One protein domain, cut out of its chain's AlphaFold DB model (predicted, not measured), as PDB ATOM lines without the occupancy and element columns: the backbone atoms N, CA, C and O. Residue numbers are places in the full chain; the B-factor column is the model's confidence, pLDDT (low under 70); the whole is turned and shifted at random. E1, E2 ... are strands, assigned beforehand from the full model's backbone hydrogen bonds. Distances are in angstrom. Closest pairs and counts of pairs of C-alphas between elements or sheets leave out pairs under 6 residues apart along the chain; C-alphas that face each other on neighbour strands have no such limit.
ATOM      1  N   ILE A  48     224.749 233.620 177.059       81.44
ATOM      2  CA  ILE A  48     225.694 233.992 178.112       81.44
ATOM      3  C   ILE A  48     225.337 233.357 179.451       81.44
ATOM      4  O   ILE A  48     226.241 233.033 180.215       81.44
ATOM      5  N   PHE A  49     224.058 233.099 179.710       87.00
ATOM      6  CA  PHE A  49     223.605 232.481 180.949       87.00
ATOM      7  C   PHE A  49     222.440 231.535 180.671       87.00
ATOM      8  O   PHE A  49     221.553 231.863 179.881       87.00
ATOM      9  N   CYS A  50     222.458 230.368 181.305       89.25
ATOM     10  CA  CYS A  50     221.416 229.363 181.169       89.25
ATOM     11  C   CYS A  50     220.972 228.851 182.535       89.25
ATOM     12  O   CYS A  50     221.777 228.777 183.467       89.25
ATOM     13  N   MET A  51     219.708 228.451 182.616       92.56
ATOM     14  CA  MET A  51     219.100 227.867 183.801       92.56
ATOM     15  C   MET A  51     218.100 226.783 183.397       92.56
ATOM     16  O   MET A  51     217.461 226.891 182.347       92.56
ATOM     17  N   LYS A  52     217.967 225.751 184.222       93.31
ATOM     18  CA  LYS A  52     216.906 224.747 184.122       93.31
ATOM     19  C   LYS A  52     216.453 224.312 185.509       93.31
ATOM     20  O   LYS A  52     217.188 224.485 186.479       93.31
ATOM     21  N   ASN A  53     215.264 223.737 185.580       92.56
ATOM     22  CA  ASN A  53     214.770 223.054 186.763       92.56
ATOM     23  C   ASN A  53     214.694 221.553 186.487       92.56
ATOM     24  O   ASN A  53     214.103 221.132 185.490       92.56
ATOM     25  N   THR A  54     215.259 220.771 187.397       90.75
ATOM     26  CA  THR A  54     215.144 219.316 187.411       90.75
ATOM     27  C   THR A  54     214.378 218.921 188.662       90.75
ATOM     28  O   THR A  54     214.755 219.316 189.766       90.75
ATOM     29  N   ARG A  55     213.330 218.114 188.516       88.38
ATOM     30  CA  ARG A  55     212.531 217.615 189.638       88.38
ATOM     31  C   ARG A  55     212.612 216.099 189.688       88.38
ATOM     32  O   ARG A  55     212.544 215.448 188.648       88.38
ATOM     33  N   ILE A  56     212.758 215.544 190.885       87.75
ATOM     34  CA  ILE A  56     212.828 214.095 191.115       87.75
ATOM     35  C   ILE A  56     211.749 213.717 192.122       87.75
ATOM     36  O   ILE A  56     211.732 214.259 193.227       87.75
ATOM     37  N   GLN A  57     210.861 212.797 191.758       86.31
ATOM     38  CA  GLN A  57     209.789 212.364 192.647       86.31
ATOM     39  C   GLN A  57     210.343 211.454 193.756       86.31
ATOM     40  O   GLN A  57     211.094 210.509 193.507       86.31
ATOM     41  N   ALA A  58     209.974 211.731 195.006       80.25
ATOM     42  CA  ALA A  58     210.407 210.956 196.158       80.25
ATOM     43  C   ALA A  58     209.890 209.510 196.078       80.25
ATOM     44  O   ALA A  58     208.699 209.267 195.910       80.25
ATOM     45  N   GLY A  59     210.797 208.538 196.219       80.00
ATOM     46  CA  GLY A  59     210.447 207.113 196.185       80.00
ATOM     47  C   GLY A  59     210.091 206.570 194.794       80.00
ATOM     48  O   GLY A  59     209.587 205.454 194.703       80.00
ATOM     49  N   SER A  60     210.366 207.326 193.728       82.19
ATOM     50  CA  SER A  60     210.069 206.966 192.339       82.19
ATOM     51  C   SER A  60     211.277 207.218 191.426       82.19
ATOM     52  O   SER A  60     212.221 207.917 191.792       82.19
ATOM     53  N   SER A  61     211.264 206.618 190.233       84.44
ATOM     54  CA  SER A  61     212.209 206.927 189.150       84.44
ATOM     55  C   SER A  61     211.726 208.073 188.254       84.44
ATOM     56  O   SER A  61     212.400 208.416 187.282       84.44
ATOM     57  N   GLU A  62     210.544 208.630 188.530       87.69
ATOM     58  CA  GLU A  62     209.999 209.753 187.778       87.69
ATOM     59  C   GLU A  62     210.857 211.005 187.972       87.69
ATOM     60  O   GLU A  62     211.187 211.420 189.088       87.69
ATOM     61  N   SER A  63     211.216 211.611 186.843       88.94
ATOM     62  CA  SER A  63     211.944 212.868 186.795       88.94
ATOM     63  C   SER A  63     211.337 213.786 185.747       88.94
ATOM     64  O   SER A  63     210.803 213.339 184.731       88.94
ATOM     65  N   TYR A  64     211.423 215.076 186.020       88.38
ATOM     66  CA  TYR A  64     211.042 216.147 185.117       88.38
ATOM     67  C   TYR A  64     212.261 217.041 184.880       88.38
ATOM     68  O   TYR A  64     212.981 217.357 185.826       88.38
ATOM     69  N   ASP A  65     212.478 217.458 183.636       89.56
ATOM     70  CA  ASP A  65     213.525 218.404 183.238       89.56
ATOM     71  C   ASP A  65     212.872 219.494 182.379       89.56
ATOM     72  O   ASP A  65     212.177 219.195 181.408       89.56
ATOM     73  N   SER A  66     213.056 220.761 182.753       89.00
ATOM     74  CA  SER A  66     212.470 221.902 182.036       89.00
ATOM     75  C   SER A  66     213.167 222.244 180.709       89.00
ATOM     76  O   SER A  66     212.804 223.234 180.061       89.00
ATOM     77  N   ASP A  67     214.224 221.508 180.362       90.25
ATOM     78  CA  ASP A  67     215.290 221.878 179.440       90.25
ATOM     79  C   ASP A  67     216.050 223.144 179.864       90.25
ATOM     80  O   ASP A  67     215.563 224.009 180.603       90.25
ATOM     81  N   TRP A  68     217.264 223.295 179.329       90.31
ATOM     82  CA  TRP A  68     218.040 224.526 179.451       90.31
ATOM     83  C   TRP A  68     217.338 225.687 178.750       90.31
ATOM     84  O   TRP A  68     217.247 225.732 177.521       90.31
ATOM     85  N   LYS A  69     216.914 226.684 179.527       92.31
ATOM     86  CA  LYS A  69     216.571 228.004 179.000       92.31
ATOM     87  C   LYS A  69     217.830 228.848 179.035       92.31
ATOM     88  O   LYS A  69     218.536 228.864 180.037       92.31
ATOM     89  N   CYS A  70     218.135 229.528 177.939       89.94
ATOM     90  CA  CYS A  70     219.361 230.300 177.788       89.94
ATOM     91  C   CYS A  70     219.040 231.700 177.284       89.94
ATOM     92  O   CYS A  70     218.153 231.877 176.451       89.94
ATOM     93  N   VAL A  71     219.795 232.684 177.760       88.31
ATOM     94  CA  VAL A  71     219.630 234.084 177.371       88.31
ATOM     95  C   VAL A  71     220.932 234.678 176.871       88.31
ATOM     96  O   VAL A  71     222.033 234.291 177.274       88.31
ATOM     97  N   LYS A  72     220.776 235.667 176.006       86.75
ATOM     98  CA  LYS A  72     221.804 236.613 175.583       86.75
ATOM     99  C   LYS A  72     221.759 237.845 176.488       86.75
ATOM    100  O   LYS A  72     220.797 238.042 177.235       86.75
ATOM    101  N   GLU A  73     222.772 238.697 176.381       83.38
ATOM    102  CA  GLU A  73     222.789 239.999 177.054       83.38
ATOM    103  C   GLU A  73     221.505 240.785 176.764       83.38
ATOM    104  O   GLU A  73     221.076 240.891 175.614       83.38
ATOM    105  N   SER A  74     220.878 241.296 177.826       82.06
ATOM    106  CA  SER A  74     219.660 242.112 177.776       82.06
ATOM    107  C   SER A  74     218.431 241.419 177.167       82.06
ATOM    108  O   SER A  74     217.450 242.081 176.834       82.06
ATOM    109  N   THR A  75     218.438 240.084 177.069       88.69
ATOM    110  CA  THR A  75     217.266 239.283 176.672       88.69
ATOM    111  C   THR A  75     216.692 238.511 177.857       88.69
ATOM    112  O   THR A  75     217.404 238.207 178.814       88.69
ATOM    113  N   THR A  76     215.396 238.206 177.803       91.50
ATOM    114  CA  THR A  76     214.701 237.419 178.831       91.50
ATOM    115  C   THR A  76     214.567 235.963 178.413       91.50
ATOM    116  O   THR A  76     214.345 235.696 177.233       91.50
ATOM    117  N   SER A  77     214.626 235.047 179.374       93.44
ATOM    118  CA  SER A  77     214.395 233.620 179.151       93.44
ATOM    119  C   SER A  77     212.931 233.327 178.830       93.44
ATOM    120  O   SER A  77     212.064 234.170 179.055       93.44
ATOM    121  N   ASP A  78     212.629 232.108 178.393       93.12
ATOM    122  CA  ASP A  78     211.287 231.552 178.583       93.12
ATOM    123  C   ASP A  78     211.032 231.260 180.071       93.12
ATOM    124  O   ASP A  78     211.957 231.285 180.892       93.12
ATOM    125  N   TRP A  79     209.773 231.005 180.427       93.00
ATOM    126  CA  TRP A  79     209.407 230.592 181.781       93.00
ATOM    127  C   TRP A  79     209.951 229.191 182.090       93.00
ATOM    128  O   TRP A  79     209.827 228.274 181.279       93.00
ATOM    129  N   ILE A  80     210.532 229.038 183.276       92.75
ATOM    130  CA  ILE A  80     210.946 227.767 183.869       92.75
ATOM    131  C   ILE A  80     209.901 227.390 184.907       92.75
ATOM    132  O   ILE A  80     209.689 228.127 185.868       92.75
ATOM    133  N   GLU A  81     209.256 226.244 184.729       89.75
ATOM    134  CA  GLU A  81     208.346 225.712 185.740       89.75
ATOM    135  C   GLU A  81     209.140 225.187 186.934       89.75
ATOM    136  O   GLU A  81     209.972 224.288 186.790       89.75
ATOM    137  N   LEU A  82     208.882 225.760 188.110       86.38
ATOM    138  CA  LEU A  82     209.412 225.265 189.378       86.38
ATOM    139  C   LEU A  82     208.537 224.123 189.920       86.38
ATOM    140  O   LEU A  82     209.073 223.135 190.408       86.38
ATOM    141  N   GLY A  83     207.220 224.201 189.685       73.50
ATOM    142  CA  GLY A  83     206.237 223.162 190.013       73.50
ATOM    143  C   GLY A  83     205.383 223.453 191.254       73.50
ATOM    144  O   GLY A  83     205.500 224.517 191.861       73.50
ATOM    145  N   ASP A  84     204.472 222.521 191.558       66.94
ATOM    146  CA  ASP A  84     203.877 222.300 192.889       66.94
ATOM    147  C   ASP A  84     204.736 221.243 193.563       66.94
ATOM    148  O   ASP A  84     204.846 220.147 193.005       66.94
ATOM    149  N   ASP A  85     205.368 221.559 194.684       62.38
ATOM    150  CA  ASP A  85     206.438 220.718 195.194       62.38
ATOM    151  C   ASP A  85     205.950 219.330 195.637       62.38
ATOM    152  O   ASP A  85     206.757 218.422 195.535       62.38
ATOM    153  N   ASN A  86     204.647 219.094 195.894       66.62
ATOM    154  CA  ASN A  86     204.102 217.854 196.491       66.62
ATOM    155  C   ASN A  86     204.766 216.537 196.009       66.62
ATOM    156  O   ASN A  86     204.416 215.996 194.957       66.62
ATOM    157  N   LEU A  87     205.637 215.970 196.850       75.12
ATOM    158  CA  LEU A  87     206.448 214.756 196.688       75.12
ATOM    159  C   LEU A  87     207.615 214.858 195.693       75.12
ATOM    160  O   LEU A  87     208.135 213.829 195.257       75.12
ATOM    161  N   TRP A  88     208.070 216.059 195.352       82.62
ATOM    162  CA  TRP A  88     209.186 216.298 194.444       82.62
ATOM    163  C   TRP A  88     210.336 217.010 195.146       82.62
ATOM    164  O   TRP A  88     210.160 217.958 195.900       82.62
ATOM    165  N   LYS A  89     211.552 216.573 194.827       85.94
ATOM    166  CA  LYS A  89     212.777 217.323 195.093       85.94
ATOM    167  C   LYS A  89     213.088 218.192 193.896       85.94
ATOM    168  O   LYS A  89     213.358 217.658 192.817       85.94
ATOM    169  N   SER A  90     213.058 219.503 194.096       87.81
ATOM    170  CA  SER A  90     213.273 220.494 193.042       87.81
ATOM    171  C   SER A  90     214.714 221.009 193.080       87.81
ATOM    172  O   SER A  90     215.249 221.362 194.133       87.81
ATOM    173  N   TYR A  91     215.357 221.060 191.916       89.31
ATOM    174  CA  TYR A  91     216.736 221.502 191.780       89.31
ATOM    175  C   TYR A  91     216.886 222.519 190.666       89.31
ATOM    176  O   TYR A  91     216.651 222.220 189.494       89.31
ATOM    177  N   LEU A  92     217.387 223.693 191.029       91.44
ATOM    178  CA  LEU A  92     217.705 224.721 190.060       91.44
ATOM    179  C   LEU A  92     219.163 224.586 189.637       91.44
ATOM    180  O   LEU A  92     220.085 224.705 190.449       91.44
ATOM    181  N   GLU A  93     219.361 224.334 188.351       91.56
ATOM    182  CA  GLU A  93     220.675 224.228 187.737       91.56
ATOM    183  C   GLU A  93     220.958 225.464 186.892       91.56
ATOM    184  O   GLU A  93     220.082 225.969 186.191       91.56
ATOM    185  N   PHE A  94     222.187 225.963 186.944       89.19
ATOM    186  CA  PHE A  94     222.590 227.150 186.199       89.19
ATOM    187  C   PHE A  94     224.015 227.035 185.678       89.19
ATOM    188  O   PHE A  94     224.856 226.369 186.285       89.19
ATOM    189  N   LYS A  95     224.289 227.716 184.560       84.88
ATOM    190  CA  LYS A  95     225.633 227.815 183.983       84.88
ATOM    191  C   LYS A  95     225.879 229.111 183.225       84.88
ATOM    192  O   LYS A  95     224.973 229.694 182.631       84.88
ATOM    193  N   ALA A  96     227.144 229.524 183.224       78.94
ATOM    194  CA  ALA A  96     227.658 230.601 182.388       78.94
ATOM    195  C   ALA A  96     228.242 230.040 181.086       78.94
ATOM    196  O   ALA A  96     229.008 229.070 181.093       78.94
ATOM    197  N   GLU A  97     227.932 230.686 179.967       73.62
ATOM    198  CA  GLU A  97     228.462 230.327 178.653       73.62
ATOM    199  C   GLU A  97     229.704 231.150 178.279       73.62
ATOM    200  O   GLU A  97     230.035 232.152 178.913       73.62
ATOM    201  N   SER A  98     230.433 230.692 177.251       59.50
ATOM    202  CA  SER A  98     231.813 231.100 176.896       59.50
ATOM    203  C   SER A  98     232.168 232.595 177.001       59.50
ATOM    204  O   SER A  98     233.288 232.918 177.387       59.50
ATOM    205  N   HIS A  99     231.248 233.522 176.730       61.41
ATOM    206  CA  HIS A  99     231.519 234.969 176.803       61.41
ATOM    207  C   HIS A  99     231.547 235.556 178.226       61.41
ATOM    208  O   HIS A  99     232.123 236.636 178.430       61.41
ATOM    209  N   LEU A 100     230.959 234.842 179.192       62.66
ATOM    210  CA  LEU A 100     231.087 235.082 180.631       62.66
ATOM    211  C   LEU A 100     232.151 234.192 181.282       62.66
ATOM    212  O   LEU A 100     232.471 234.431 182.440       62.66
ATOM    213  N   LYS A 101     232.751 233.229 180.564       63.34
ATOM    214  CA  LYS A 101     233.870 232.397 181.056       63.34
ATOM    215  C   LYS A 101     235.181 233.197 181.110       63.34
ATOM    216  O   LYS A 101     236.192 232.828 180.522       63.34
ATOM    217  N   SER A 102     235.154 234.340 181.788       65.94
ATOM    218  CA  SER A 102     236.354 235.010 182.272       65.94
ATOM    219  C   SER A 102     236.728 234.384 183.618       65.94
ATOM    220  O   SER A 102     235.832 234.178 184.435       65.94
ATOM    221  N   PRO A 103     238.020 234.150 183.913       66.38
ATOM    222  CA  PRO A 103     238.461 233.603 185.204       66.38
ATOM    223  C   PRO A 103     238.064 234.468 186.415       66.38
ATOM    224  O   PRO A 103     238.129 234.011 187.557       66.38
ATOM    225  N   ASN A 104     237.641 235.710 186.158       75.25
ATOM    226  CA  ASN A 104     237.190 236.673 187.156       75.25
ATOM    227  C   ASN A 104     235.664 236.838 187.180       75.25
ATOM    228  O   ASN A 104     235.171 237.747 187.835       75.25
ATOM    229  N   THR A 105     234.913 236.016 186.438       79.38
ATOM    230  CA  THR A 105     233.451 235.998 186.523       79.38
ATOM    231  C   THR A 105     232.992 234.843 187.401       79.38
ATOM    232  O   THR A 105     233.386 233.699 187.188       79.38
ATOM    233  N   LYS A 106     232.161 235.147 188.395       85.56
ATOM    234  CA  LYS A 106     231.617 234.185 189.351       85.56
ATOM    235  C   LYS A 106     230.124 234.425 189.498       85.56
ATOM    236  O   LYS A 106     229.723 235.518 189.884       85.56
ATOM    237  N   ILE A 107     229.325 233.407 189.205       87.56
ATOM    238  CA  ILE A 107     227.879 233.422 189.428       87.56
ATOM    239  C   ILE A 107     227.590 232.639 190.697       87.56
ATOM    240  O   ILE A 107     228.117 231.542 190.851       87.56
ATOM    241  N   CYS A 108     226.764 233.174 191.588       89.06
ATOM    242  CA  CYS A 108     226.336 232.485 192.799       89.06
ATOM    243  C   CYS A 108     224.814 232.449 192.892       89.06
ATOM    244  O   CYS A 108     224.152 233.433 192.578       89.06
ATOM    245  N   ALA A 109     224.282 231.328 193.362       92.31
ATOM    246  CA  ALA A 109     222.911 231.170 193.807       92.31
ATOM    247  C   ALA A 109     222.897 231.112 195.336       92.31
ATOM    248  O   ALA A 109     223.654 230.354 195.946       92.31
ATOM    249  N   PHE A 110     222.018 231.902 195.933       93.00
ATOM    250  CA  PHE A 110     221.755 231.938 197.361       93.00
ATOM    251  C   PHE A 110     220.329 231.486 197.580       93.00
ATOM    252  O   PHE A 110     219.405 232.060 197.003       93.00
ATOM    253  N   TYR A 111     220.158 230.492 198.431       92.62
ATOM    254  CA  TYR A 111     218.850 229.998 198.806       92.62
ATOM    255  C   TYR A 111     218.766 229.896 200.325       92.62
ATOM    256  O   TYR A 111     219.718 229.476 200.984       92.62
ATOM    257  N   SER A 112     217.651 230.325 200.905       91.69
ATOM    258  CA  SER A 112     217.399 230.150 202.331       91.69
ATOM    259  C   SER A 112     215.973 229.719 202.582       91.69
ATOM    260  O   SER A 112     215.063 230.252 201.952       91.69
ATOM    261  N   ARG A 113     215.793 228.832 203.555       90.25
ATOM    262  CA  ARG A 113     214.502 228.277 203.963       90.25
ATOM    263  C   ARG A 113     214.442 228.131 205.477       90.25
ATOM    264  O   ARG A 113     215.477 227.958 206.124       90.25
ATOM    265  N   LEU A 114     213.243 228.214 206.038       90.50
ATOM    266  CA  LEU A 114     212.973 228.047 207.463       90.50
ATOM    267  C   LEU A 114     212.123 226.790 207.655       90.50
ATOM    268  O   LEU A 114     211.092 226.654 207.012       90.50
ATOM    269  N   SER A 115     212.540 225.870 208.520       88.50
ATOM    270  CA  SER A 115     211.727 224.699 208.874       88.50
ATOM    271  C   SER A 115     210.529 225.143 209.715       88.50
ATOM    272  O   SER A 115     210.732 225.781 210.751       88.50
ATOM    273  N   SER A 116     209.305 224.790 209.305       85.81
ATOM    274  CA  SER A 116     208.084 225.042 210.087       85.81
ATOM    275  C   SER A 116     208.140 224.388 211.462       85.81
ATOM    276  O   SER A 116     207.719 224.985 212.449       85.81
ATOM    277  N   ASP A 117     208.694 223.180 211.520       85.44
ATOM    278  CA  ASP A 117     208.622 222.320 212.700       85.44
ATOM    279  C   ASP A 117     209.681 222.677 213.738       85.44
ATOM    280  O   ASP A 117     209.417 222.688 214.939       85.44
ATOM    281  N   SER A 118     210.900 222.970 213.280       88.38
ATOM    282  CA  SER A 118     212.037 223.231 214.169       88.38
ATOM    283  C   SER A 118     212.374 224.712 214.327       88.38
ATOM    284  O   SER A 118     213.142 225.067 215.218       88.38
ATOM    285  N   GLY A 119     211.863 225.584 213.450       88.38
ATOM    286  CA  GLY A 119     212.276 226.989 213.381       88.38
ATOM    287  C   GLY A 119     213.732 227.184 212.934       88.38
ATOM    288  O   GLY A 119     214.255 228.299 212.979       88.38
ATOM    289  N   ASN A 120     214.412 226.121 212.493       89.44
ATOM    290  CA  ASN A 120     215.789 226.205 212.028       89.44
ATOM    291  C   ASN A 120     215.857 226.811 210.627       89.44
ATOM    292  O   ASN A 120     215.127 226.409 209.720       89.44
ATOM    293  N   THR A 121     216.775 227.760 210.439       90.44
ATOM    294  CA  THR A 121     217.059 228.346 209.125       90.44
ATOM    295  C   THR A 121     218.189 227.586 208.442       90.44
ATOM    296  O   THR A 121     219.290 227.493 208.984       90.44
ATOM    297  N   ILE A 122     217.948 227.123 207.219       89.25
ATOM    298  CA  ILE A 122     218.973 226.579 206.327       89.25
ATOM    299  C   ILE A 122     219.335 227.656 205.309       89.25
ATOM    300  O   ILE A 122     218.461 228.327 204.758       89.25
ATOM    301  N   LYS A 123     220.637 227.834 205.070       90.75
ATOM    302  CA  LYS A 123     221.172 228.740 204.049       90.75
ATOM    303  C   LYS A 123     222.146 227.977 203.168       90.75
ATOM    304  O   LYS A 123     223.115 227.406 203.663       90.75
ATOM    305  N   GLU A 124     221.908 228.020 201.870       89.19
ATOM    306  CA  GLU A 124     222.746 227.422 200.845       89.19
ATOM    307  C   GLU A 124     223.321 228.523 199.954       89.19
ATOM    308  O   GLU A 124     222.629 229.458 199.550       89.19
ATOM    309  N   ASN A 125     224.614 228.416 199.657       89.88
ATOM    310  CA  ASN A 125     225.300 229.277 198.706       89.88
ATOM    311  C   ASN A 125     226.115 228.393 197.762       89.88
ATOM    312  O   ASN A 125     227.026 227.682 198.198       89.88
ATOM    313  N   LYS A 126     225.772 228.424 196.477       89.94
ATOM    314  CA  LYS A 126     226.441 227.655 195.428       89.94
ATOM    315  C   LYS A 126     226.943 228.603 194.368       89.94
ATOM    316  O   LYS A 126     226.167 229.356 193.798       89.94
ATOM    317  N   CYS A 127     228.237 228.554 194.093       85.50
ATOM    318  CA  CYS A 127     228.861 229.434 193.126       85.50
ATOM    319  C   CYS A 127     229.579 228.645 192.052       85.50
ATOM    320  O   CYS A 127     230.240 227.660 192.366       85.50
ATOM    321  N   SER A 128     229.556 229.169 190.829       78.19
ATOM    322  CA  SER A 128     230.323 228.626 189.725       78.19
ATOM    323  C   SER A 128     231.803 228.546 190.061       78.19
ATOM    324  O   SER A 128     232.446 229.568 190.327       78.19
ATOM    325  N   GLU A 129     232.334 227.327 190.054       68.31
ATOM    326  CA  GLU A 129     233.758 227.087 190.220       68.31
ATOM    327  C   GLU A 129     234.547 227.659 189.034       68.31
ATOM    328  O   GLU A 129     234.049 227.768 187.916       68.31
ATOM    329  N   LYS A 130     235.810 228.031 189.276       55.66
ATOM    330  CA  LYS A 130     236.700 228.650 188.274       55.66
ATOM    331  C   LYS A 130     237.094 227.717 187.118       55.66
ATOM    332  O   LYS A 130     237.816 228.145 186.222       55.66
ATOM    333  N   SER A 131     236.686 226.449 187.144       47.06
ATOM    334  CA  SER A 131     237.082 225.451 186.151       47.06
ATOM    335  C   SER A 131     235.930 225.127 185.199       47.06
ATOM    336  O   SER A 131     234.777 225.431 185.472       47.06
ATOM    337  N   ASN A 132     236.265 224.557 184.043       48.44
ATOM    338  CA  ASN A 132     235.466 224.493 182.812       48.44
ATOM    339  C   ASN A 132     234.067 223.846 182.896       48.44
ATOM    340  O   ASN A 132     233.390 223.774 181.870       48.44
ATOM    341  N   ASN A 133     233.623 223.414 184.077       48.97
ATOM    342  CA  ASN A 133     232.298 222.877 184.328       48.97
ATOM    343  C   ASN A 133     231.481 223.863 185.181       48.97
ATOM    344  O   ASN A 133     231.522 223.848 186.407       48.97
ATOM    345  N   TYR A 134     230.766 224.770 184.510       57.88
ATOM    346  CA  TYR A 134     229.991 225.843 185.151       57.88
ATOM    347  C   TYR A 134     228.593 225.392 185.583       57.88
ATOM    348  O   TYR A 134     227.778 226.237 185.946       57.88
ATOM    349  N   GLU A 135     228.301 224.094 185.539       64.19
ATOM    350  CA  GLU A 135     227.014 223.549 185.955       64.19
ATOM    351  C   GLU A 135     226.969 223.463 187.475       64.19
ATOM    352  O   GLU A 135     227.703 222.711 188.112       64.19
ATOM    353  N   ASN A 136     226.132 224.311 188.058       82.31
ATOM    354  CA  ASN A 136     225.923 224.383 189.493       82.31
ATOM    355  C   ASN A 136     224.474 224.072 189.779       82.31
ATOM    356  O   ASN A 136     223.598 224.433 189.000       82.31
ATOM    357  N   LYS A 137     224.247 223.419 190.911       85.56
ATOM    358  CA  LYS A 137     222.945 222.913 191.319       85.56
ATOM    359  C   LYS A 137     222.663 223.373 192.741       85.56
ATOM    360  O   LYS A 137     223.519 223.205 193.612       85.56
ATOM    361  N   ILE A 138     221.485 223.946 192.958       88.06
ATOM    362  CA  ILE A 138     220.967 224.291 194.283       88.06
ATOM    363  C   ILE A 138     219.640 223.570 194.504       88.06
ATOM    364  O   ILE A 138     218.834 223.451 193.579       88.06
ATOM    365  N   GLU A 139     219.446 223.029 195.702       86.56
ATOM    366  CA  GLU A 139     218.191 222.387 196.081       86.56
ATOM    367  C   GLU A 139     217.199 223.471 196.499       86.56
ATOM    368  O   GLU A 139     217.496 224.270 197.383       86.56
ATOM    369  N   LEU A 140     216.044 223.524 195.834       82.69
ATOM    370  CA  LEU A 140     214.972 224.463 196.170       82.69
ATOM    371  C   LEU A 140     214.026 223.916 197.241       82.69
ATOM    372  O   LEU A 140     213.197 224.671 197.722       82.69
ATOM    373  N   GLY A 141     214.143 222.641 197.612       75.00
ATOM    374  CA  GLY A 141     213.340 222.034 198.665       75.00
ATOM    375  C   GLY A 141     212.768 220.663 198.322       75.00
ATOM    376  O   GLY A 141     212.895 220.165 197.200       75.00
ATOM    377  N   ASP A 142     212.169 220.073 199.350       69.12
ATOM    378  CA  ASP A 142     211.209 218.967 199.345       69.12
ATOM    379  C   ASP A 142     210.025 219.389 200.229       69.12
ATOM    380  O   ASP A 142     210.234 220.226 201.096       69.12
ATOM    381  N   ASP A 143     208.807 218.858 200.058       67.94
ATOM    382  CA  ASP A 143     207.622 219.280 200.849       67.94
ATOM    383  C   ASP A 143     207.639 218.820 202.308       67.94
ATOM    384  O   ASP A 143     206.709 218.192 202.822       67.94
ATOM    385  N   THR A 144     208.726 219.091 203.003       73.56
ATOM    386  CA  THR A 144     208.911 218.743 204.402       73.56
ATOM    387  C   THR A 144     208.596 219.924 205.319       73.56
ATOM    388  O   THR A 144     208.948 219.891 206.497       73.56
ATOM    389  N   GLY A 145     207.887 220.947 204.817       79.12
ATOM    390  CA  GLY A 145     207.364 222.050 205.627       79.12
ATOM    391  C   GLY A 145     208.290 223.264 205.665       79.12
ATOM    392  O   GLY A 145     208.515 223.867 206.715       79.12
ATOM    393  N   TRP A 146     208.864 223.646 204.530       86.06
ATOM    394  CA  TRP A 146     209.683 224.844 204.418       86.06
ATOM    395  C   TRP A 146     208.832 226.100 204.254       86.06
ATOM    396  O   TRP A 146     207.967 226.199 203.390       86.06
ATOM    397  N   ILE A 147     209.129 227.113 205.059       86.31
ATOM    398  CA  ILE A 147     208.501 228.434 205.008       86.31
ATOM    399  C   ILE A 147     209.548 229.519 204.750       86.31
ATOM    400  O   ILE A 147     210.753 229.295 204.917       86.31
ATOM    401  N   ASN A 148     209.094 230.716 204.371       85.56
ATOM    402  CA  ASN A 148     209.954 231.878 204.108       85.56
ATOM    403  C   ASN A 148     211.117 231.568 203.146       85.56
ATOM    404  O   ASN A 148     212.264 231.963 203.391       85.56
ATOM    405  N   GLN A 149     210.829 230.837 202.070       88.69
ATOM    406  CA  GLN A 149     211.827 230.422 201.097       88.69
ATOM    407  C   GLN A 149     212.255 231.600 200.218       88.69
ATOM    408  O   GLN A 149     211.434 232.285 199.606       88.69
ATOM    409  N   LYS A 150     213.564 231.846 200.138       91.94
ATOM    410  CA  LYS A 150     214.140 233.000 199.436       91.94
ATOM    411  C   LYS A 150     215.221 232.550 198.478       91.94
ATOM    412  O   LYS A 150     216.103 231.797 198.881       91.94
ATOM    413  N   LEU A 151     215.185 233.064 197.253       93.25
ATOM    414  CA  LEU A 151     216.182 232.789 196.220       93.25
ATOM    415  C   LEU A 151     216.780 234.093 195.688       93.25
ATOM    416  O   LEU A 151     216.070 235.061 195.419       93.25
ATOM    417  N   ALA A 152     218.094 234.113 195.502       94.44
ATOM    418  CA  ALA A 152     218.803 235.206 194.852       94.44
ATOM    419  C   ALA A 152     219.945 234.666 193.993       94.44
ATOM    420  O   ALA A 152     220.551 233.644 194.307       94.44
ATOM    421  N   PHE A 153     220.264 235.384 192.921       93.56
ATOM    422  CA  PHE A 153     221.442 235.131 192.097       93.56
ATOM    423  C   PHE A 153     222.320 236.367 192.069       93.56
ATOM    424  O   PHE A 153     221.791 237.464 191.937       93.56
ATOM    425  N   THR A 154     223.634 236.189 192.144       91.88
ATOM    426  CA  THR A 154     224.626 237.254 191.979       91.88
ATOM    427  C   THR A 154     225.603 236.883 190.871       91.88
ATOM    428  O   THR A 154     225.827 235.707 190.576       91.88
ATOM    429  N   ILE A 155     226.183 237.893 190.237       88.62
ATOM    430  CA  ILE A 155     227.287 237.782 189.302       88.62
ATOM    431  C   ILE A 155     228.354 238.829 189.639       88.62
ATOM    432  O   ILE A 155     228.164 240.029 189.465       88.62
ATOM    433  N   SER A 156     229.519 238.365 190.078       87.56
ATOM    434  CA  SER A 156     230.726 239.190 190.105       87.56
ATOM    435  C   SER A 156     231.410 239.047 188.752       87.56
ATOM    436  O   SER A 156     231.661 237.926 188.314       87.56
ATOM    437  N   SER A 157     231.649 240.149 188.042       83.19
ATOM    438  CA  SER A 157     232.294 240.136 186.726       83.19
ATOM    439  C   SER A 157     232.982 241.473 186.445       83.19
ATOM    440  O   SER A 157     232.382 242.510 186.714       83.19
ATOM    441  N   PRO A 158     234.157 241.498 185.782       80.25
ATOM    442  CA  PRO A 158     234.816 242.746 185.372       80.25
ATOM    443  C   PRO A 158     234.002 243.593 184.387       80.25
ATOM    444  O   PRO A 158     234.346 244.736 184.110       80.25
ATOM    445  N   LYS A 159     232.973 242.999 183.776       81.31
ATOM    446  CA  LYS A 159     232.119 243.637 182.772       81.31
ATOM    447  C   LYS A 159     230.857 244.269 183.377       81.31
ATOM    448  O   LYS A 159     230.021 244.704 182.596       81.31
ATOM    449  N   ASN A 160     230.734 244.301 184.710       85.62
ATOM    450  CA  ASN A 160     229.602 244.861 185.457       85.62
ATOM    451  C   ASN A 160     228.251 244.300 184.996       85.62
ATOM    452  O   ASN A 160     227.435 244.998 184.406       85.62
ATOM    453  N   TYR A 161     228.021 243.012 185.235       89.06
ATOM    454  CA  TYR A 161     226.726 242.393 184.955       89.06
ATOM    455  C   TYR A 161     225.820 242.381 186.191       89.06
ATOM    456  O   TYR A 161     226.288 242.423 187.327       89.06
ATOM    457  N   GLN A 162     224.520 242.242 185.951       92.50
ATOM    458  CA  GLN A 162     223.511 241.875 186.939       92.50
ATOM    459  C   GLN A 162     222.684 240.698 186.437       92.50
ATOM    460  O   GLN A 162     222.349 240.637 185.253       92.50
ATOM    461  N   ILE A 163     222.313 239.796 187.344       92.62
ATOM    462  CA  ILE A 163     221.301 238.769 187.084       92.62
ATOM    463  C   ILE A 163     219.991 239.249 187.688       92.62
ATOM    464  O   ILE A 163     219.942 239.619 188.859       92.62
ATOM    465  N   CYS A 164     218.937 239.228 186.880       94.81
ATOM    466  CA  CYS A 164     217.592 239.566 187.306       94.81
ATOM    467  C   CYS A 164     216.686 238.347 187.242       94.81
ATOM    468  O   CYS A 164     216.696 237.628 186.241       94.81
ATOM    469  N   LEU A 165     215.861 238.180 188.268       95.81
ATOM    470  CA  LEU A 165     214.833 237.155 188.362       95.81
ATOM    471  C   LEU A 165     213.449 237.797 188.438       95.81
ATOM    472  O   LEU A 165     213.282 238.862 189.029       95.81
ATOM    473  N   GLU A 166     212.461 237.130 187.861       94.94
ATOM    474  CA  GLU A 166     211.044 237.436 188.021       94.94
ATOM    475  C   GLU A 166     210.308 236.134 188.335       94.94
ATOM    476  O   GLU A 166     210.483 235.132 187.639       94.94
ATOM    477  N   LEU A 167     209.489 236.148 189.385       92.12
ATOM    478  CA  LEU A 167     208.686 235.009 189.805       92.12
ATOM    479  C   LEU A 167     207.205 235.325 189.620       92.12
ATOM    480  O   LEU A 167     206.714 236.372 190.047       92.12
ATOM    481  N   LEU A 168     206.488 234.374 189.032       89.19
ATOM    482  CA  LEU A 168     205.033 234.326 189.050       89.19
ATOM    483  C   LEU A 168     204.607 233.155 189.932       89.19
ATOM    484  O   LEU A 168     204.958 232.012 189.642       89.19
ATOM    485  N   LYS A 169     203.822 233.438 190.976       82.62
ATOM    486  CA  LYS A 169     203.303 232.418 191.898       82.62
ATOM    487  C   LYS A 169     201.783 232.376 191.900       82.62
ATOM    488  O   LYS A 169     201.140 233.422 191.910       82.62
ATOM    489  N   GLN A 170     201.208 231.178 191.883       77.31
ATOM    490  CA  GLN A 170     199.761 230.964 191.952       77.31
ATOM    491  C   GLN A 170     199.367 230.348 193.297       77.31
ATOM    492  O   GLN A 170     199.796 229.237 193.608       77.31
ATOM    493  N   GLU A 171     198.576 231.074 194.095       71.38
ATOM    494  CA  GLU A 171     198.116 230.610 195.414       71.38
ATOM    495  C   GLU A 171     197.157 229.418 195.295       71.38
ATOM    496  O   GLU A 171     196.216 229.429 194.497       71.38
ATOM    497  N   LYS A 172     197.345 228.429 196.168       66.62
ATOM    498  CA  LYS A 172     196.427 227.322 196.430       66.62
ATOM    499  C   LYS A 172     195.292 227.839 197.321       66.62
ATOM    500  O   LYS A 172     195.260 227.593 198.519       66.62
ATOM    501  N   ARG A 173     194.378 228.638 196.766       53.97
ATOM    502  CA  ARG A 173     193.095 228.912 197.439       53.97
ATOM    503  C   ARG A 173     192.111 227.807 197.090       53.97
ATOM    504  O   ARG A 173     192.162 227.273 195.988       53.97
ATOM    505  N   GLU A 174     191.158 227.546 197.980       54.25
ATOM    506  CA  GLU A 174     190.007 226.635 197.802       54.25
ATOM    507  C   GLU A 174     189.121 226.948 196.569       54.25
ATOM    508  O   GLU A 174     188.058 226.362 196.386       54.25
ATOM    509  N   ASN A 175     189.535 227.878 195.705       48.31
ATOM    510  CA  ASN A 175     188.842 228.278 194.499       48.31
ATOM    511  C   ASN A 175     189.777 228.159 193.273       48.31
ATOM    512  O   ASN A 175     190.638 229.025 193.079       48.31
ATOM    513  N   PRO A 176     189.595 227.138 192.411       52.31
ATOM    514  CA  PRO A 176     190.444 226.877 191.243       52.31
ATOM    515  C   PRO A 176     190.379 227.965 190.153       52.31
ATOM    516  O   PRO A 176     191.143 227.914 189.193       52.31
ATOM    517  N   ASN A 177     189.509 228.975 190.299       48.91
ATOM    518  CA  ASN A 177     189.300 230.046 189.316       48.91
ATOM    519  C   ASN A 177     190.032 231.368 189.621       48.91
ATOM    520  O   ASN A 177     189.838 232.354 188.908       48.91
ATOM    521  N   LEU A 178     190.899 231.439 190.637       48.75
ATOM    522  CA  LEU A 178     191.715 232.638 190.883       48.75
ATOM    523  C   LEU A 178     193.000 232.607 190.036       48.75
ATOM    524  O   LEU A 178     194.108 232.404 190.520       48.75
ATOM    525  N   GLY A 179     192.833 232.820 188.729       50.66
ATOM    526  CA  GLY A 179     193.882 232.788 187.703       50.66
ATOM    527  C   GLY A 179     194.868 233.966 187.697       50.66
ATOM    528  O   GLY A 179     195.391 234.306 186.637       50.66
ATOM    529  N   ARG A 180     195.124 234.629 188.832       55.12
ATOM    530  CA  ARG A 180     196.141 235.692 188.899       55.12
ATOM    531  C   ARG A 180     197.425 235.155 189.511       55.12
ATOM    532  O   ARG A 180     197.446 234.780 190.676       55.12
ATOM    533  N   ARG A 181     198.497 235.187 188.719       65.44
ATOM    534  CA  ARG A 181     199.870 235.017 189.192       65.44
ATOM    535  C   ARG A 181     200.466 236.406 189.447       65.44
ATOM    536  O   ARG A 181     200.880 237.042 188.478       65.44
ATOM    537  N   PRO A 182     200.429 236.956 190.673       70.75
ATOM    538  CA  PRO A 182     201.123 238.208 190.951       70.75
ATOM    539  C   PRO A 182     202.617 238.047 190.648       70.75
ATOM    540  O   PRO A 182     203.254 237.101 191.113       70.75
ATOM    541  N   SER A 183     203.147 238.966 189.840       78.81
ATOM    542  CA  SER A 183     204.584 239.085 189.588       78.81
ATOM    543  C   SER A 183     205.266 239.721 190.788       78.81
ATOM    544  O   SER A 183     204.751 240.679 191.367       78.81
ATOM    545  N   THR A 184     206.450 239.220 191.130       82.31
ATOM    546  CA  THR A 184     207.364 239.882 192.072       82.31
ATOM    547  C   THR A 184     207.982 241.162 191.503       82.31
ATOM    548  O   THR A 184     208.661 241.885 192.227       82.31
ATOM    549  N   GLY A 185     207.804 241.426 190.206       89.94
ATOM    550  CA  GLY A 185     208.660 242.329 189.451       89.94
ATOM    551  C   GLY A 185     210.059 241.739 189.246       89.94
ATOM    552  O   GLY A 185     210.387 240.657 189.744       89.94
ATOM    553  N   TRP A 186     210.889 242.466 188.495       93.75
ATOM    554  CA  TRP A 186     212.289 242.103 188.287       93.75
ATOM    555  C   TRP A 186     213.124 242.467 189.510       93.75
ATOM    556  O   TRP A 186     213.254 243.642 189.849       93.75
ATOM    557  N   ILE A 187     213.745 241.461 190.116       94.06
ATOM    558  CA  ILE A 187     214.706 241.617 191.203       94.06
ATOM    559  C   ILE A 187     216.097 241.321 190.654       94.06
ATOM    560  O   ILE A 187     216.352 240.209 190.200       94.06
ATOM    561  N   CYS A 188     216.979 242.321 190.669       93.75
ATOM    562  CA  CYS A 188     218.312 242.259 190.074       93.75
ATOM    563  C   CYS A 188     219.404 242.375 191.137       93.75
ATOM    564  O   CYS A 188     219.331 243.262 191.985       93.75
ATOM    565  N   ASN A 189     220.444 241.546 191.039       91.94
ATOM    566  CA  ASN A 189     221.645 241.685 191.863       91.94
ATOM    567  C   ASN A 189     222.924 241.574 191.015       91.94
ATOM    568  O   ASN A 189     222.972 240.833 190.028       91.94
ATOM    569  N   SER A 190     223.966 242.304 191.424       86.19
ATOM    570  CA  SER A 190     225.339 242.187 190.906       86.19
ATOM    571  C   SER A 190     226.181 241.352 191.862       86.19
ATOM    572  O   SER A 190     226.202 240.144 191.716       86.19
ATOM    573  N   GLU A 191     226.841 241.944 192.858       82.00
ATOM    574  CA  GLU A 191     227.846 241.254 193.682       82.00
ATOM    575  C   GLU A 191     227.276 240.659 194.973       82.00
ATOM    576  O   GLU A 191     227.690 239.572 195.384       82.00
ATOM    577  N   ASN A 192     226.286 241.330 195.569       83.69
ATOM    578  CA  ASN A 192     225.669 240.939 196.834       83.69
ATOM    579  C   ASN A 192     224.190 240.579 196.641       83.69
ATOM    580  O   ASN A 192     223.514 241.203 195.820       83.69
ATOM    581  N   PRO A 193     223.663 239.588 197.382       83.00
ATOM    582  CA  PRO A 193     222.251 239.220 197.339       83.00
ATOM    583  C   PRO A 193     221.413 240.183 198.197       83.00
ATOM    584  O   PRO A 193     220.736 239.761 199.133       83.00
ATOM    585  N   ASP A 194     221.485 241.484 197.902       79.31
ATOM    586  CA  ASP A 194     220.782 242.525 198.666       79.31
ATOM    587  C   ASP A 194     219.260 242.395 198.513       79.31
ATOM    588  O   ASP A 194     218.500 242.750 199.413       79.31
ATOM    589  N   ASN A 195     218.820 241.821 197.389       90.06
ATOM    590  CA  ASN A 195     217.428 241.515 197.106       90.06
ATOM    591  C   ASN A 195     217.237 240.028 196.788       90.06
ATOM    592  O   ASN A 195     218.100 239.370 196.200       90.06
ATOM    593  N   TYR A 196     216.063 239.502 197.122       91.81
ATOM    594  CA  TYR A 196     215.687 238.112 196.886       91.81
ATOM    595  C   TYR A 196     214.256 238.023 196.368       91.81
ATOM    596  O   TYR A 196     213.406 238.835 196.732       91.81
ATOM    597  N   ILE A 197     213.984 237.010 195.547       90.75
ATOM    598  CA  ILE A 197     212.610 236.601 195.268       90.75
ATOM    599  C   ILE A 197     212.103 235.744 196.433       90.75
ATOM    600  O   ILE A 197     212.833 234.913 196.977       90.75
ATOM    601  N   ASP A 198     210.853 235.975 196.819       88.88
ATOM    602  CA  ASP A 198     210.139 235.185 197.820       88.88
ATOM    603  C   ASP A 198     209.368 234.052 197.129       88.88
ATOM    604  O   ASP A 198     208.305 234.288 196.533       88.88
ATOM    605  N   LEU A 199     209.928 232.844 197.222       85.88
ATOM    606  CA  LEU A 199     209.323 231.598 196.744       85.88
ATOM    607  C   LEU A 199     208.131 231.186 197.628       85.88
ATOM    608  O   LEU A 199     207.212 230.521 197.160       85.88
ATOM    609  N   GLY A 200     208.078 231.690 198.864       82.69
ATOM    610  CA  GLY A 200     206.953 231.518 199.770       82.69
ATOM    611  C   GLY A 200     207.064 230.294 200.673       82.69
ATOM    612  O   GLY A 200     208.155 229.903 201.085       82.69
ATOM    613  N   ASP A 201     205.902 229.749 201.024       82.88
ATOM    614  CA  ASP A 201     205.747 228.646 201.968       82.88
ATOM    615  C   ASP A 201     205.290 227.394 201.221       82.88
ATOM    616  O   ASP A 201     204.479 227.491 200.287       82.88
ATOM    617  N   ASP A 202     205.757 226.232 201.672       74.69
ATOM    618  CA  ASP A 202     205.298 224.935 201.188       74.69
ATOM    619  C   ASP A 202     203.773 224.838 201.301       74.69
ATOM    620  O   ASP A 202     203.133 225.428 202.180       74.69
ATOM    621  N   PHE A 203     203.172 224.096 200.370       72.25
ATOM    622  CA  PHE A 203     201.726 223.869 200.255       72.25
ATOM    623  C   PHE A 203     200.869 225.102 199.924       72.25
ATOM    624  O   PHE A 203     199.689 224.943 199.599       72.25
ATOM    625  N   LYS A 204     201.422 226.322 199.955       72.56
ATOM    626  CA  LYS A 204     200.672 227.557 199.673       72.56
ATOM    627  C   LYS A 204     200.539 227.861 198.182       72.56
ATOM    628  O   LYS A 204     199.602 228.560 197.794       72.56
ATOM    629  N   TYR A 205     201.431 227.348 197.338       72.44
ATOM    630  CA  TYR A 205     201.458 227.637 195.902       72.44
ATOM    631  C   TYR A 205     201.570 226.344 195.092       72.44
ATOM    632  O   TYR A 205     202.345 225.473 195.455       72.44
ATOM    633  N   TYR A 206     200.811 226.222 193.996       69.38
ATOM    634  CA  TYR A 206     200.808 225.014 193.145       69.38
ATOM    635  C   TYR A 206     201.372 225.251 191.736       69.38
ATOM    636  O   TYR A 206     201.475 224.342 190.917       69.38
ATOM    637  N   ASN A 207     201.667 226.501 191.384       76.62
ATOM    638  CA  ASN A 207     202.253 226.802 190.088       76.62
ATOM    639  C   ASN A 207     203.167 228.013 190.213       76.62
ATOM    640  O   ASN A 207     202.715 229.165 190.220       76.62
ATOM    641  N   GLN A 208     204.450 227.720 190.374       85.50
ATOM    642  CA  GLN A 208     205.510 228.706 190.391       85.50
ATOM    643  C   GLN A 208     206.282 228.618 189.082       85.50
ATOM    644  O   GLN A 208     206.723 227.540 188.677       85.50
ATOM    645  N   VAL A 209     206.442 229.758 188.415       90.50
ATOM    646  CA  VAL A 209     207.278 229.857 187.222       90.50
ATOM    647  C   VAL A 209     208.285 230.987 187.378       90.50
ATOM    648  O   VAL A 209     207.949 232.085 187.827       90.50
ATOM    649  N   LEU A 210     209.525 230.702 187.003       94.19
ATOM    650  CA  LEU A 210     210.667 231.595 187.115       94.19
ATOM    651  C   LEU A 210     211.097 232.070 185.729       94.19
ATOM    652  O   LEU A 210     211.196 231.281 184.791       94.19
ATOM    653  N   LYS A 211     211.395 233.356 185.603       95.25
ATOM    654  CA  LYS A 211     212.031 233.942 184.423       95.25
ATOM    655  C   LYS A 211     213.289 234.666 184.850       95.25
ATOM    656  O   LYS A 211     213.375 235.178 185.966       95.25
ATOM    657  N   PHE A 212     214.261 234.741 183.956       95.50
ATOM    658  CA  PHE A 212     215.507 235.429 184.244       95.50
ATOM    659  C   PHE A 212     216.019 236.222 183.042       95.50
ATOM    660  O   PHE A 212     215.630 236.001 181.893       95.50
ATOM    661  N   LYS A 213     216.901 237.174 183.328       93.50
ATOM    662  CA  LYS A 213     217.724 237.882 182.344       93.50
ATOM    663  C   LYS A 213     219.052 238.268 182.974       93.50
ATOM    664  O   LYS A 213     219.191 238.297 184.193       93.50
ATOM    665  N   ILE A 214     220.006 238.613 182.129       89.69
ATOM    666  CA  ILE A 214     221.298 239.155 182.537       89.69
ATOM    667  C   ILE A 214     221.552 240.438 181.759       89.69
ATOM    668  O   ILE A 214     221.347 240.497 180.545       89.69
ATOM    669  N   ILE A 215     221.936 241.481 182.481       89.44
ATOM    670  CA  ILE A 215     222.029 242.845 181.966       89.44
ATOM    671  C   ILE A 215     223.423 243.365 182.262       89.44
ATOM    672  O   ILE A 215     223.940 243.150 183.357       89.44
TER     673      ILE A 215
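What this domain is: This is residues 48 to 215 of the 217 residues of an uncharacterized protein of Okeania sp. SIO3H1 (UniProt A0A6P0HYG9). The domain is a three-sided prism: three small sheets stand as walls round a shared core, and most of their strands run roughly along its length. One wall holds E1, E2, E3, E5 and E8, the second E4, E13, E10 and E11, the third E7, E6, E9 and E12; the walls stay separate sheets at the corners, and the long link from E10 to E11 lies toward one end of the prism. The printed part has 168 residues with no named helix and thirteen named strands, E1 to E13 in order along the chain, and its class is all strand. The first sheet is branched, the others run E4, E13, E10, E11 and E7, E6, E9, E12, and the neighbour strands are antiparallel. The whole is compact, with a radius of gyration of the C-alphas of 15.8 A, yet elongated, spanning 48 by 31 by 31 A.

How they stand to each other: E1, residues 49 to 57, pairs in a staggered way: E2, residues 63 to 65, and E3, residues 69 to 71, lie on one side of it, and E5, residues 88 to 96, on the other side. E1 and E2 form a hairpin, with N 55 and O 64 within hydrogen-bond range at 2.8 A; across the antiparallel neighbours E1 and E3, N 51 and O 69 are within hydrogen-bond range at 2.9 A, and across the antiparallel neighbours E1 and E5, N 91 and O 54 are within it at 2.8 A. E8, residues 136 to 141, is an edge strand beside E5, with N 92 and O 138 at 2.9 A. This sheet is twisted, up to 4.6 A off its best plane. E4, residues 80 to 83, is an edge strand of the second sheet, beside E13, residues 205 to 215, with N 80 and O 210 at 2.8 A. E10, residues 161 to 171, is on the other side of E13, with N 162 and O 215 at 2.8 A, and forms a hairpin with E11, residues 187 to 189, with N 165 and O 187 at 2.8 A. In the third sheet E6, residues 106 to 115, forms a hairpin with E7, residues 121 to 127, with N 109 and O 126 at 2.8 A. E9, residues 146 to 156, pairs with E6 through N 110 and O 152, 2.8 A, and with the edge strand E12, residues 197 to 200, through N 199 and O 149, 2.9 A. The three make a stack of sheets, that is, sheets face to face in turn: the first faces the second at 11.3 A and the third at 10.9 A, centre to centre of the facing parts. The closest C-alphas of E1 and E4 are those of Asn 53 and Leu 82, 6.4 A; of E7 and E8, Lys 126 and Ile 138, 6.5 A; of E9 and E10, Ile 155 and Gln 162, 6.0 A.

Where its parts are: E1 begins at C-alpha 49, (223.605, 232.481, 180.949), and is 27.1 A long; E5 is 26.3 A long. E6 is 29.4 A and E9 29.2 A long, and E9 begins at C-alpha 146, (209.683, 224.844, 204.418). E10 is 32.7 A long. E13 is 29.1 A long and ends at C-alpha 215, (222.029, 242.845, 181.966).

The domain as a whole: The C-alphas farthest apart, those of Pro 103 and Asn 175, are 50.8 A apart. The printed part has no cut. The link from E10 to E11, residues 172 to 186, is long. The mean pLDDT of the printed part is 82.0; it is under 70 at residues 84 to 86, 98 to 103, 129 to 135, 142 to 143, 172 to 181 and 206.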